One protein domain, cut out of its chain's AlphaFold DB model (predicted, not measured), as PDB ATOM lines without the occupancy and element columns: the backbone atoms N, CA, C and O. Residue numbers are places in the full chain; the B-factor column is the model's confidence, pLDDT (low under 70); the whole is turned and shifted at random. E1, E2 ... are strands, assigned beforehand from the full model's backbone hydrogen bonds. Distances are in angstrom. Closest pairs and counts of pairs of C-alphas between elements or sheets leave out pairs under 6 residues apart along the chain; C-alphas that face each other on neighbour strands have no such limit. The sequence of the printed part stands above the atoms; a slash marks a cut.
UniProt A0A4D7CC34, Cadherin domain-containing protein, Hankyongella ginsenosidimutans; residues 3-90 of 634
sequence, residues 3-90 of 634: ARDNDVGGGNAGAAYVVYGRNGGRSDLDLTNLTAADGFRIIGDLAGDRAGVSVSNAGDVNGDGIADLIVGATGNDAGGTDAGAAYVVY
ATOM      1  N   ALA A   3     -21.239   2.095   9.382       60.62
ATOM      2  CA  ALA A   3     -20.435   1.917  10.593       60.62
ATOM      3  C   ALA A   3     -20.772   0.573  11.261       60.62
ATOM      4  O   ALA A   3     -21.675   0.479  12.089       60.62
ATOM      5  N   ARG A   4     -20.026  -0.470  10.886       51.78
ATOM      6  CA  ARG A   4     -20.285  -1.874  11.261       51.78
ATOM      7  C   ARG A   4     -20.105  -2.214  12.752       51.78
ATOM      8  O   ARG A   4     -20.668  -3.200  13.199       51.78
ATOM      9  N   ASP A   5     -19.349  -1.402  13.495       56.41
ATOM     10  CA  ASP A   5     -18.965  -1.646  14.900       56.41
ATOM     11  C   ASP A   5     -19.584  -0.584  15.840       56.41
ATOM     12  O   ASP A   5     -18.966  -0.135  16.801       56.41
ATOM     13  N   ASN A   6     -20.776  -0.081  15.498       58.19
ATOM     14  CA  ASN A   6     -21.481   0.925  16.290       58.19
ATOM     15  C   ASN A   6     -22.425   0.255  17.307       58.19
ATOM     16  O   ASN A   6     -23.262  -0.559  16.917       58.19
ATOM     17  N   ASP A   7     -22.309   0.629  18.585       61.12
ATOM     18  CA  ASP A   7     -22.980  -0.042  19.713       61.12
ATOM     19  C   ASP A   7     -24.352   0.546  20.091       61.12
ATOM     20  O   ASP A   7     -24.940   0.182  21.110       61.12
ATOM     21  N   VAL A   8     -24.892   1.476  19.299       58.16
ATOM     22  CA  VAL A   8     -26.112   2.223  19.664       58.16
ATOM     23  C   VAL A   8     -27.389   1.352  19.666       58.16
ATOM     24  O   VAL A   8     -28.376   1.744  20.284       58.16
ATOM     25  N   GLY A   9     -27.362   0.157  19.060       53.59
ATOM     26  CA  GLY A   9     -28.429  -0.865  19.122       53.59
ATOM     27  C   GLY A   9     -28.085  -2.101  19.974       53.59
ATOM     28  O   GLY A   9     -28.809  -3.090  19.948       53.59
ATOM     29  N   GLY A  10     -26.966  -2.073  20.710       60.56
ATOM     30  CA  GLY A  10     -26.337  -3.244  21.336       60.56
ATOM     31  C   GLY A  10     -24.963  -3.547  20.724       60.56
ATOM     32  O   GLY A  10     -24.624  -3.013  19.670       60.56
ATOM     33  N   GLY A  11     -24.150  -4.380  21.391       65.25
ATOM     34  CA  GLY A  11     -22.761  -4.645  20.983       65.25
ATOM     35  C   GLY A  11     -22.655  -5.104  19.523       65.25
ATOM     36  O   GLY A  11     -23.190  -6.155  19.175       65.25
ATOM     37  N   ASN A  12     -21.969  -4.333  18.675       67.69
ATOM     38  CA  ASN A  12     -21.821  -4.576  17.230       67.69
ATOM     39  C   ASN A  12     -23.138  -4.678  16.421       67.69
ATOM     40  O   ASN A  12     -23.176  -5.372  15.403       67.69
ATOM     41  N   ALA A  13     -24.221  -4.011  16.834       73.50
ATOM     42  CA  ALA A  13     -25.454  -3.948  16.032       73.50
ATOM     43  C   ALA A  13     -25.237  -3.235  14.678       73.50
ATOM     44  O   ALA A  13     -25.829  -3.599  13.662       73.50
ATOM     45  N   GLY A  14     -24.322  -2.261  14.643       81.31
ATOM     46  CA  GLY A  14     -23.998  -1.484  13.448       81.31
ATOM     47  C   GLY A  14     -25.019  -0.378  13.147       81.31
ATOM     48  O   GLY A  14     -26.126  -0.341  13.687       81.31
ATOM     49  N   ALA A  15     -24.623   0.579  12.308       82.19
ATOM     50  CA  ALA A  15     -25.491   1.661  11.852       82.19
ATOM     51  C   ALA A  15     -25.149   2.119  10.426       82.19
ATOM     52  O   ALA A  15     -23.989   2.092   9.999       82.19
ATOM     53  N   ALA A  16     -26.154   2.635   9.721       85.56
ATOM     54  CA  ALA A  16     -25.982   3.411   8.499       85.56
ATOM     55  C   ALA A  16     -26.404   4.869   8.729       85.56
ATOM     56  O   ALA A  16     -27.310   5.166   9.504       85.56
ATOM     57  N   TYR A  17     -25.728   5.789   8.047       85.31
ATOM     58  CA  TYR A  17     -25.976   7.225   8.141       85.31
ATOM     59  C   TYR A  17     -26.328   7.777   6.768       85.31
ATOM     60  O   TYR A  17     -25.578   7.567   5.800       85.31
ATOM     61  N   VAL A  18     -27.433   8.511   6.715       85.88
ATOM     62  CA  VAL A  18     -27.823   9.347   5.584       85.88
ATOM     63  C   VAL A  18     -27.430  10.769   5.940       85.88
ATOM     64  O   VAL A  18     -27.835  11.274   6.980       85.88
ATOM     65  N   VAL A  19     -26.605  11.395   5.106       83.69
ATOM     66  CA  VAL A  19     -26.161  12.782   5.285       83.69
ATOM     67  C   VAL A  19     -26.749  13.597   4.151       83.69
ATOM     68  O   VAL A  19     -26.545  13.264   2.983       83.69
ATOM     69  N   TYR A  20     -27.464  14.662   4.489       80.38
ATOM     70  CA  TYR A  20     -28.056  15.541   3.495       80.38
ATOM     71  C   TYR A  20     -26.973  16.354   2.781       80.38
ATOM     72  O   TYR A  20     -26.082  16.949   3.408       80.38
ATOM     73  N   GLY A  21     -27.067  16.385   1.449       71.56
ATOM     74  CA  GLY A  21     -26.278  17.282   0.612       71.56
ATOM     75  C   GLY A  21     -26.624  18.747   0.893       71.56
ATOM     76  O   GLY A  21     -27.722  19.063   1.344       71.56
ATOM     77  N   ARG A  22     -25.675  19.654   0.642       70.81
ATOM     78  CA  ARG A  22     -25.873  21.105   0.771       70.81
ATOM     79  C   ARG A  22     -25.291  21.824  -0.434       70.81
ATOM     80  O   ARG A  22     -24.231  21.441  -0.935       70.81
ATOM     81  N   ASN A  23     -25.975  22.873  -0.877       52.41
ATOM     82  CA  ASN A  23     -25.484  23.712  -1.958       52.41
ATOM     83  C   ASN A  23     -24.211  24.455  -1.502       52.41
ATOM     84  O   ASN A  23     -24.189  25.021  -0.412       52.41
ATOM     85  N   GLY A  24     -23.145  24.410  -2.305       71.44
ATOM     86  CA  GLY A  24     -21.819  24.941  -1.941       71.44
ATOM     87  C   GLY A  24     -20.894  23.973  -1.184       71.44
ATOM     88  O   GLY A  24     -19.774  24.351  -0.846       71.44
ATOM     89  N   GLY A  25     -21.314  22.723  -0.956       64.69
ATOM     90  CA  GLY A  25     -20.530  21.724  -0.223       64.69
ATOM     91  C   GLY A  25     -20.709  21.808   1.298       64.69
ATOM     92  O   GLY A  25     -21.549  22.542   1.814       64.69
ATOM     93  N   ARG A  26     -19.950  20.996   2.037       77.12
ATOM     94  CA  ARG A  26     -20.043  20.851   3.500       77.12
ATOM     95  C   ARG A  26     -18.629  20.707   4.085       77.12
ATOM     96  O   ARG A  26     -17.779  20.080   3.460       77.12
ATOM     97  N   SER A  27     -18.385  21.284   5.264       81.00
ATOM     98  CA  SER A  27     -17.175  21.040   6.072       81.00
ATOM     99  C   SER A  27     -17.222  19.668   6.753       81.00
ATOM    100  O   SER A  27     -18.305  19.104   6.884       81.00
ATOM    101  N   ASP A  28     -16.090  19.156   7.244       82.25
ATOM    102  CA  ASP A  28     -16.028  17.864   7.946       82.25
ATOM    103  C   ASP A  28     -17.165  17.697   8.972       82.25
ATOM    104  O   ASP A  28     -17.427  18.587   9.787       82.25
ATOM    105  N   LEU A  29     -17.869  16.562   8.893       80.75
ATOM    106  CA  LEU A  29     -19.048  16.257   9.702       80.75
ATOM    107  C   LEU A  29     -18.752  15.108  10.662       80.75
ATOM    108  O   LEU A  29     -18.463  13.990  10.238       80.75
ATOM    109  N   ASP A  30     -18.893  15.385  11.954       82.75
ATOM    110  CA  ASP A  30     -18.825  14.379  13.006       82.75
ATOM    111  C   ASP A  30     -20.166  13.638  13.133       82.75
ATOM    112  O   ASP A  30     -21.164  14.183  13.607       82.75
ATOM    113  N   LEU A  31     -20.184  12.367  12.720       79.88
ATOM    114  CA  LEU A  31     -21.383  11.523  12.752       79.88
ATOM    115  C   LEU A  31     -21.835  11.151  14.173       79.88
ATOM    116  O   LEU A  31     -22.968  10.699  14.341       79.88
ATOM    117  N   THR A  32     -20.993  11.337  15.194       78.62
ATOM    118  CA  THR A  32     -21.391  11.092  16.591       78.62
ATOM    119  C   THR A  32     -22.354  12.159  17.118       78.62
ATOM    120  O   THR A  32     -23.122  11.880  18.036       78.62
ATOM    121  N   ASN A  33     -22.383  13.332  16.474       77.94
ATOM    122  CA  ASN A  33     -23.227  14.479  16.810       77.94
ATOM    123  C   ASN A  33     -24.144  14.890  15.638       77.94
ATOM    124  O   ASN A  33     -24.433  16.073  15.456       77.94
ATOM    125  N   LEU A  34     -24.586  13.927  14.817       79.00
ATOM    126  CA  LEU A  34     -25.438  14.200  13.657       79.00
ATOM    127  C   LEU A  34     -26.777  14.827  14.087       79.00
ATOM    128  O   LEU A  34     -27.557  14.204  14.806       79.00
ATOM    129  N   THR A  35     -27.054  16.048  13.622       79.12
ATOM    130  CA  THR A  35     -28.339  16.723  13.856       79.12
ATOM    131  C   THR A  35     -29.362  16.365  12.777       79.12
ATOM    132  O   THR A  35     -28.991  15.979  11.669       79.12
ATOM    133  N   ALA A  36     -30.652  16.579  13.055       72.50
ATOM    134  CA  ALA A  36     -31.721  16.368  12.072       72.50
ATOM    135  C   ALA A  36     -31.574  17.241  10.806       72.50
ATOM    136  O   ALA A  36     -32.036  16.860   9.740       72.50
ATOM    137  N   ALA A  37     -30.891  18.390  10.892       70.38
ATOM    138  CA  ALA A  37     -30.602  19.245   9.735       70.38
ATOM    139  C   ALA A  37     -29.394  18.760   8.910       70.38
ATOM    140  O   ALA A  37     -29.107  19.281   7.826       70.38
ATOM    141  N   ASP A  38     -28.626  17.807   9.437       74.69
ATOM    142  CA  ASP A  38     -27.464  17.224   8.774       74.69
ATOM    143  C   ASP A  38     -27.763  15.879   8.121       74.69
ATOM    144  O   ASP A  38     -27.046  15.488   7.197       74.69
ATOM    145  N   GLY A  39     -28.803  15.191   8.580       82.44
ATOM    146  CA  GLY A  39     -29.174  13.870   8.110       82.44
ATOM    147  C   GLY A  39     -29.901  13.068   9.181       82.44
ATOM    148  O   GLY A  39     -30.391  13.606  10.170       82.44
ATOM    149  N   PHE A  40     -29.922  11.752   9.002       82.56
ATOM    150  CA  PHE A  40     -30.493  10.820   9.968       82.56
ATOM    151  C   PHE A  40     -29.715   9.502  10.012       82.56
ATOM    152  O   PHE A  40     -28.860   9.212   9.167       82.56
ATOM    153  N   ARG A  41     -30.001   8.698  11.037       85.50
ATOM    154  CA  ARG A  41     -29.342   7.415  11.301       85.50
ATOM    155  C   ARG A  41     -30.341   6.265  11.212       85.50
ATOM    156  O   ARG A  41     -31.429   6.357  11.764       85.50
ATOM    157  N   ILE A  42     -29.905   5.170  10.601       83.69
ATOM    158  CA  ILE A  42     -30.585   3.873  10.550       83.69
ATOM    159  C   ILE A  42     -29.809   2.926  11.465       83.69
ATOM    160  O   ILE A  42     -28.600   2.744  11.290       83.69
ATOM    161  N   ILE A  43     -30.479   2.382  12.475       81.38
ATOM    162  CA  ILE A  43     -29.865   1.579  13.541       81.38
ATOM    163  C   ILE A  43     -30.153   0.100  13.259       81.38
ATOM    164  O   ILE A  43     -31.270  -0.224  12.864       81.38
ATOM    165  N   GLY A  44     -29.150  -0.770  13.418       75.75
ATOM    166  CA  GLY A  44     -29.335  -2.222  13.319       75.75
ATOM    167  C   GLY A  44     -30.308  -2.760  14.370       75.75
ATOM    168  O   GLY A  44     -30.421  -2.189  15.454       75.75
ATOM    169  N   ASP A  45     -31.009  -3.840  14.026       69.50
ATOM    170  CA  ASP A  45     -32.129  -4.386  14.803       69.50
ATOM    171  C   ASP A  45     -31.655  -5.053  16.112       69.50
ATOM    172  O   ASP A  45     -32.189  -4.768  17.185       69.50
ATOM    173  N   LEU A  46     -30.591  -5.875  16.063       75.19
ATOM    174  CA  LEU A  46     -30.043  -6.590  17.228       75.19
ATOM    175  C   LEU A  46     -28.505  -6.545  17.331       75.19
ATOM    176  O   LEU A  46     -27.778  -6.250  16.382       75.19
ATOM    177  N   ALA A  47     -27.986  -6.856  18.526       75.38
ATOM    178  CA  ALA A  47     -26.549  -6.966  18.786       75.38
ATOM    179  C   ALA A  47     -25.912  -8.081  17.935       75.38
ATOM    180  O   ALA A  47     -26.329  -9.231  18.022       75.38
ATOM    181  N   GLY A  48     -24.866  -7.751  17.170       70.50
ATOM    182  CA  GLY A  48     -24.178  -8.679  16.264       70.50
ATOM    183  C   GLY A  48     -24.546  -8.528  14.784       70.50
ATOM    184  O   GLY A  48     -23.773  -8.977  13.937       70.50
ATOM    185  N   ASP A  49     -25.624  -7.807  14.460       73.50
ATOM    186  CA  ASP A  49     -26.166  -7.696  13.098       73.50
ATOM    187  C   ASP A  49     -25.219  -7.032  12.084       73.50
ATOM    188  O   ASP A  49     -25.277  -7.314  10.879       73.50
ATOM    189  N   ARG A  50     -24.324  -6.151  12.551       81.94
ATOM    190  CA  ARG A  50     -23.394  -5.362  11.718       81.94
ATOM    191  C   ARG A  50     -24.104  -4.624  10.575       81.94
ATOM    192  O   ARG A  50     -23.600  -4.575   9.446       81.94
ATOM    193  N   ALA A  51     -25.274  -4.051  10.853       81.06
ATOM    194  CA  ALA A  51     -26.020  -3.250   9.891       81.06
ATOM    195  C   ALA A  51     -25.182  -2.062   9.390       81.06
ATOM    196  O   ALA A  51     -24.427  -1.437  10.138       81.06
ATOM    197  N   GLY A  52     -25.286  -1.758   8.099       82.50
ATOM    198  CA  GLY A  52     -24.479  -0.726   7.457       82.50
ATOM    199  C   GLY A  52     -23.113  -1.207   6.972       82.50
ATOM    200  O   GLY A  52     -22.318  -0.377   6.552       82.50
ATOM    201  N   VAL A  53     -22.806  -2.508   6.969       79.75
ATOM    202  CA  VAL A  53     -21.553  -3.020   6.369       79.75
ATOM    203  C   VAL A  53     -21.480  -2.768   4.854       79.75
ATOM    204  O   VAL A  53     -20.395  -2.570   4.308       79.75
ATOM    205  N   SER A  54     -22.633  -2.711   4.187       79.56
ATOM    206  CA  SER A  54     -22.796  -2.261   2.805       79.56
ATOM    207  C   SER A  54     -24.021  -1.352   2.696       79.56
ATOM    208  O   SER A  54     -25.011  -1.538   3.403       79.56
ATOM    209  N   VAL A  55     -23.944  -0.337   1.833       88.88
ATOM    210  CA  VAL A  55     -25.040   0.608   1.570       88.88
ATOM    211  C   VAL A  55     -25.092   0.940   0.081       88.88
ATOM    212  O   VAL A  55     -24.044   1.015  -0.563       88.88
ATOM    213  N   SER A  56     -26.290   1.163  -0.457       87.06
ATOM    214  CA  SER A  56     -26.505   1.645  -1.827       87.06
ATOM    215  C   SER A  56     -27.791   2.471  -1.921       87.06
ATOM    216  O   SER A  56     -28.657   2.390  -1.052       87.06
ATOM    217  N   ASN A  57     -27.920   3.247  -2.999       83.62
ATOM    218  CA  ASN A  57     -29.225   3.700  -3.484       83.62
ATOM    219  C   ASN A  57     -30.043   2.471  -3.931       83.62
ATOM    220  O   ASN A  57     -29.455   1.536  -4.490       83.62
ATOM    221  N   ALA A  58     -31.352   2.472  -3.683       85.69
ATOM    222  CA  ALA A  58     -32.293   1.467  -4.177       85.69
ATOM    223  C   ALA A  58     -33.126   1.958  -5.382       85.69
ATOM    224  O   ALA A  58     -33.743   1.140  -6.057       85.69
ATOM    225  N   GLY A  59     -33.072   3.252  -5.712       86.38
ATOM    226  CA  GLY A  59     -34.001   3.897  -6.642       86.38
ATOM    227  C   GLY A  59     -35.349   4.141  -5.968       86.38
ATOM    228  O   GLY A  59     -35.484   3.894  -4.781       86.38
ATOM    229  N   ASP A  60     -36.327   4.633  -6.711       85.38
ATOM    230  CA  ASP A  60     -37.712   4.713  -6.244       85.38
ATOM    231  C   ASP A  60     -38.366   3.333  -6.424       85.38
ATOM    232  O   ASP A  60     -38.775   2.968  -7.531       85.38
ATOM    233  N   VAL A  61     -38.348   2.501  -5.380       85.38
ATOM    234  CA  VAL A  61     -38.876   1.130  -5.448       85.38
ATOM    235  C   VAL A  61     -40.357   1.056  -5.080       85.38
ATOM    236  O   VAL A  61     -40.965   0.001  -5.282       85.38
ATOM    237  N   ASN A  62     -40.938   2.134  -4.543       76.75
ATOM    238  CA  ASN A  62     -42.348   2.211  -4.154       76.75
ATOM    239  C   ASN A  62     -43.210   3.065  -5.117       76.75
ATOM    240  O   ASN A  62     -44.436   2.977  -5.056       76.75
ATOM    241  N   GLY A  63     -42.596   3.798  -6.048       75.12
ATOM    242  CA  GLY A  63     -43.242   4.601  -7.084       75.12
ATOM    243  C   GLY A  63     -43.688   5.997  -6.639       75.12
ATOM    244  O   GLY A  63     -44.560   6.570  -7.296       75.12
ATOM    245  N   ASP A  64     -43.162   6.538  -5.536       73.12
ATOM    246  CA  ASP A  64     -43.560   7.847  -4.994       73.12
ATOM    247  C   ASP A  64     -42.732   9.037  -5.530       73.12
ATOM    248  O   ASP A  64     -42.969  10.202  -5.182       73.12
ATOM    249  N   GLY A  65     -41.790   8.764  -6.433       75.62
ATOM    250  CA  GLY A  65     -40.889   9.739  -7.034       75.62
ATOM    251  C   GLY A  65     -39.709  10.131  -6.141       75.62
ATOM    252  O   GLY A  65     -38.977  11.063  -6.492       75.62
ATOM    253  N   ILE A  66     -39.506   9.466  -5.001       79.12
ATOM    254  CA  ILE A  66     -38.410   9.696  -4.059       79.12
ATOM    255  C   ILE A  66     -37.488   8.478  -4.073       79.12
ATOM    256  O   ILE A  66     -37.912   7.333  -4.093       79.12
ATOM    257  N   ALA A  67     -36.177   8.717  -4.110       81.75
ATOM    258  CA  ALA A  67     -35.220   7.620  -4.091       81.75
ATOM    259  C   ALA A  67     -35.147   6.970  -2.700       81.75
ATOM    260  O   ALA A  67     -34.878   7.642  -1.701       81.75
ATOM    261  N   ASP A  68     -35.278   5.651  -2.678       88.81
ATOM    262  CA  ASP A  68     -35.119   4.786  -1.521       88.81
ATOM    263  C   ASP A  68     -33.661   4.350  -1.348       88.81
ATOM    264  O   ASP A  68     -32.788   4.531  -2.206       88.81
ATOM    265  N   LEU A  69     -33.372   3.720  -0.216       92.25
ATOM    266  CA  LEU A  69     -32.028   3.263   0.120       92.25
ATOM    267  C   LEU A  69     -32.030   1.822   0.613       92.25
ATOM    268  O   LEU A  69     -33.006   1.344   1.185       92.25
ATOM    269  N   ILE A  70     -30.907   1.134   0.413       89.75
ATOM    270  CA  ILE A  70     -30.713  -0.241   0.878       89.75
ATOM    271  C   ILE A  70     -29.482  -0.358   1.780       89.75
ATOM    272  O   ILE A  70     -28.411   0.187   1.487       89.75
ATOM    273  N   VAL A  71     -29.639  -1.088   2.885       90.38
ATOM    274  CA  VAL A  71     -28.622  -1.302   3.921       90.38
ATOM    275  C   VAL A  71     -28.427  -2.797   4.164       90.38
ATOM    276  O   VAL A  71     -29.377  -3.502   4.489       90.38
ATOM    277  N   GLY A  72     -27.194  -3.289   4.037       86.38
ATOM    278  CA  GLY A  72     -26.834  -4.673   4.355       86.38
ATOM    279  C   GLY A  72     -26.427  -4.864   5.819       86.38
ATOM    280  O   GLY A  72     -25.764  -4.002   6.402       86.38
ATOM    281  N   ALA A  73     -26.777  -6.015   6.390       88.31
ATOM    282  CA  ALA A  73     -26.438  -6.459   7.742       88.31
ATOM    283  C   ALA A  73     -25.947  -7.915   7.698       88.31
ATOM    284  O   ALA A  73     -26.743  -8.847   7.660       88.31
ATOM    285  N   THR A  74     -24.630  -8.134   7.628       83.00
ATOM    286  CA  THR A  74     -24.059  -9.478   7.389       83.00
ATOM    287  C   THR A  74     -24.184 -10.444   8.562       83.00
ATOM    288  O   THR A  74     -24.003 -11.632   8.344       83.00
ATOM    289  N   GLY A  75     -24.416  -9.954   9.783       79.44
ATOM    290  CA  GLY A  75     -24.510 -10.781  10.994       79.44
ATOM    291  C   GLY A  75     -25.938 -10.974  11.497       79.44
ATOM    292  O   GLY A  75     -26.122 -11.355  12.641       79.44
ATOM    293  N   ASN A  76     -26.948 -10.630  10.690       82.00
ATOM    294  CA  ASN A  76     -28.337 -10.735  11.125       82.00
ATOM    295  C   ASN A  76     -28.799 -12.202  11.199       82.00
ATOM    296  O   ASN A  76     -28.591 -12.973  10.258       82.00
ATOM    297  N   ASP A  77     -29.466 -12.547  12.302       79.44
ATOM    298  CA  ASP A  77     -29.840 -13.923  12.653       79.44
ATOM    299  C   ASP A  77     -31.283 -14.317  12.270       79.44
ATOM    300  O   ASP A  77     -31.712 -15.447  12.533       79.44
ATOM    301  N   ALA A  78     -32.069 -13.427  11.646       75.19
ATOM    302  CA  ALA A  78     -33.496 -13.668  11.383       75.19
ATOM    303  C   ALA A  78     -33.757 -14.876  10.454       75.19
ATOM    304  O   ALA A  78     -34.833 -15.474  10.498       75.19
ATOM    305  N   GLY A  79     -32.764 -15.264   9.643       72.88
ATOM    306  CA  GLY A  79     -32.778 -16.451   8.777       72.88
ATOM    307  C   GLY A  79     -31.983 -17.659   9.303       72.88
ATOM    308  O   GLY A  79     -31.818 -18.632   8.566       72.88
ATOM    309  N   GLY A  80     -31.477 -17.610  10.541       74.12
ATOM    310  CA  GLY A  80     -30.496 -18.546  11.110       74.12
ATOM    311  C   GLY A  80     -29.187 -17.841  11.491       74.12
ATOM    312  O   GLY A  80     -28.997 -16.689  11.126       74.12
ATOM    313  N   THR A  81     -28.285 -18.520  12.212       79.75
ATOM    314  CA  THR A  81     -27.031 -17.915  12.709       79.75
ATOM    315  C   THR A  81     -26.188 -17.305  11.583       79.75
ATOM    316  O   THR A  81     -25.800 -18.029  10.663       79.75
ATOM    317  N   ASP A  82     -25.892 -16.005  11.680       78.31
ATOM    318  CA  ASP A  82     -25.156 -15.187  10.703       78.31
ATOM    319  C   ASP A  82     -25.703 -15.304   9.260       78.31
ATOM    320  O   ASP A  82     -24.952 -15.226   8.283       78.31
ATOM    321  N   ALA A  83     -27.012 -15.524   9.089       80.19
ATOM    322  CA  ALA A  83     -27.627 -15.679   7.766       80.19
ATOM    323  C   ALA A  83     -27.571 -14.390   6.923       80.19
ATOM    324  O   ALA A  83     -27.551 -14.453   5.690       80.19
ATOM    325  N   GLY A  84     -27.504 -13.234   7.587       85.62
ATOM    326  CA  GLY A  84     -27.445 -11.914   6.977       85.62
ATOM    327  C   GLY A  84     -28.804 -11.410   6.476       85.62
ATOM    328  O   GLY A  84     -29.723 -12.177   6.202       85.62
ATOM    329  N   ALA A  85     -28.931 -10.089   6.342       84.50
ATOM    330  CA  ALA A  85     -30.137  -9.416   5.862       84.50
ATOM    331  C   ALA A  85     -29.811  -8.175   5.014       84.50
ATOM    332  O   ALA A  85     -28.714  -7.613   5.091       84.50
ATOM    333  N   ALA A  86     -30.786  -7.732   4.216       89.31
ATOM    334  CA  ALA A  86     -30.772  -6.446   3.528       89.31
ATOM    335  C   ALA A  86     -32.103  -5.720   3.768       89.31
ATOM    336  O   ALA A  86     -33.168  -6.307   3.596       89.31
ATOM    337  N   TYR A  87     -32.027  -4.448   4.151       85.44
ATOM    338  CA  TYR A  87     -33.169  -3.608   4.494       85.44
ATOM    339  C   TYR A  87     -33.342  -2.518   3.445       85.44
ATOM    340  O   TYR A  87     -32.409  -1.746   3.226       85.44
ATOM    341  N   VAL A  88     -34.518  -2.445   2.824       88.69
ATOM    342  CA  VAL A  88     -34.924  -1.298   2.003       88.69
ATOM    343  C   VAL A  88     -35.665  -0.314   2.903       88.69
ATOM    344  O   VAL A  88     -36.560  -0.715   3.644       88.69
ATOM    345  N   VAL A  89     -35.270   0.953   2.866       85.50
ATOM    346  CA  VAL A  89     -35.888   2.040   3.629       85.50
ATOM    347  C   VAL A  89     -36.428   3.051   2.632       85.50
ATOM    348  O   VAL A  89     -35.659   3.545   1.802       85.50
ATOM    349  N   TYR A  90     -37.727   3.335   2.724       84.69
ATOM    350  CA  TYR A  90     -38.375   4.272   1.820       84.69
ATOM    351  C   TYR A  90     -37.925   5.711   2.086       84.69
ATOM    352  O   TYR A  90     -37.764   6.117   3.242       84.69
TER     353      TYR A  90
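Overview. This is residues 3 to 90 of the 634 residues of the protein "Cadherin domain-containing protein" of Hankyongella ginsenosidimutans (UniProt A0A4D7CC34). Little regular structure: a three-stranded antiparallel meander, E3 E4 E5, each strand the neighbour of the one before, meets the hairpin E1 E2 near the bend of E3, with long loops around them. Of 88 printed residues, 30 are in the five named strands, E1 to E5 along the chain; the class is all strand. The outline is flat, 45 by 33 by 16 A, and only just compact, close to loose, with radius of gyration of the C-alphas 14.1 A.

Along the chain. From first to last C-alpha, E3, residues 51 to 59, measures 19.7 A and bends by 79 degrees at residue 54; E4, residues 68 to 73, 17.0 A; E5, residues 85 to 89, 13.0 A, ending at (-35.888, 2.040, 3.629); E1, residues 15 to 19, 12.9 A, beginning at (-25.491, 1.661, 11.852); E2, residues 39 to 43, 13.5 A.

Arrangement. Inner strand E4 forms antiparallel hairpins with E3 (N 56 and O 70, 3.0 A) and E5 (N 71 and O 87, 2.9 A). In hairpin E1 E2, N 16 and O 42 are 2.9 A apart. The closest C-alphas of E1 and E3, Ala 16 and Gly 52, are 4.5 A apart.

Size, cuts and confidence. The farthest C-alphas, Gly 24 and Gly 80, are 46.2 A apart. The printed part has no cut. Links E1 to E2 and E4 to E5 are long. pLDDT is under 70 at residues 3 to 12, 23, 25 and 45.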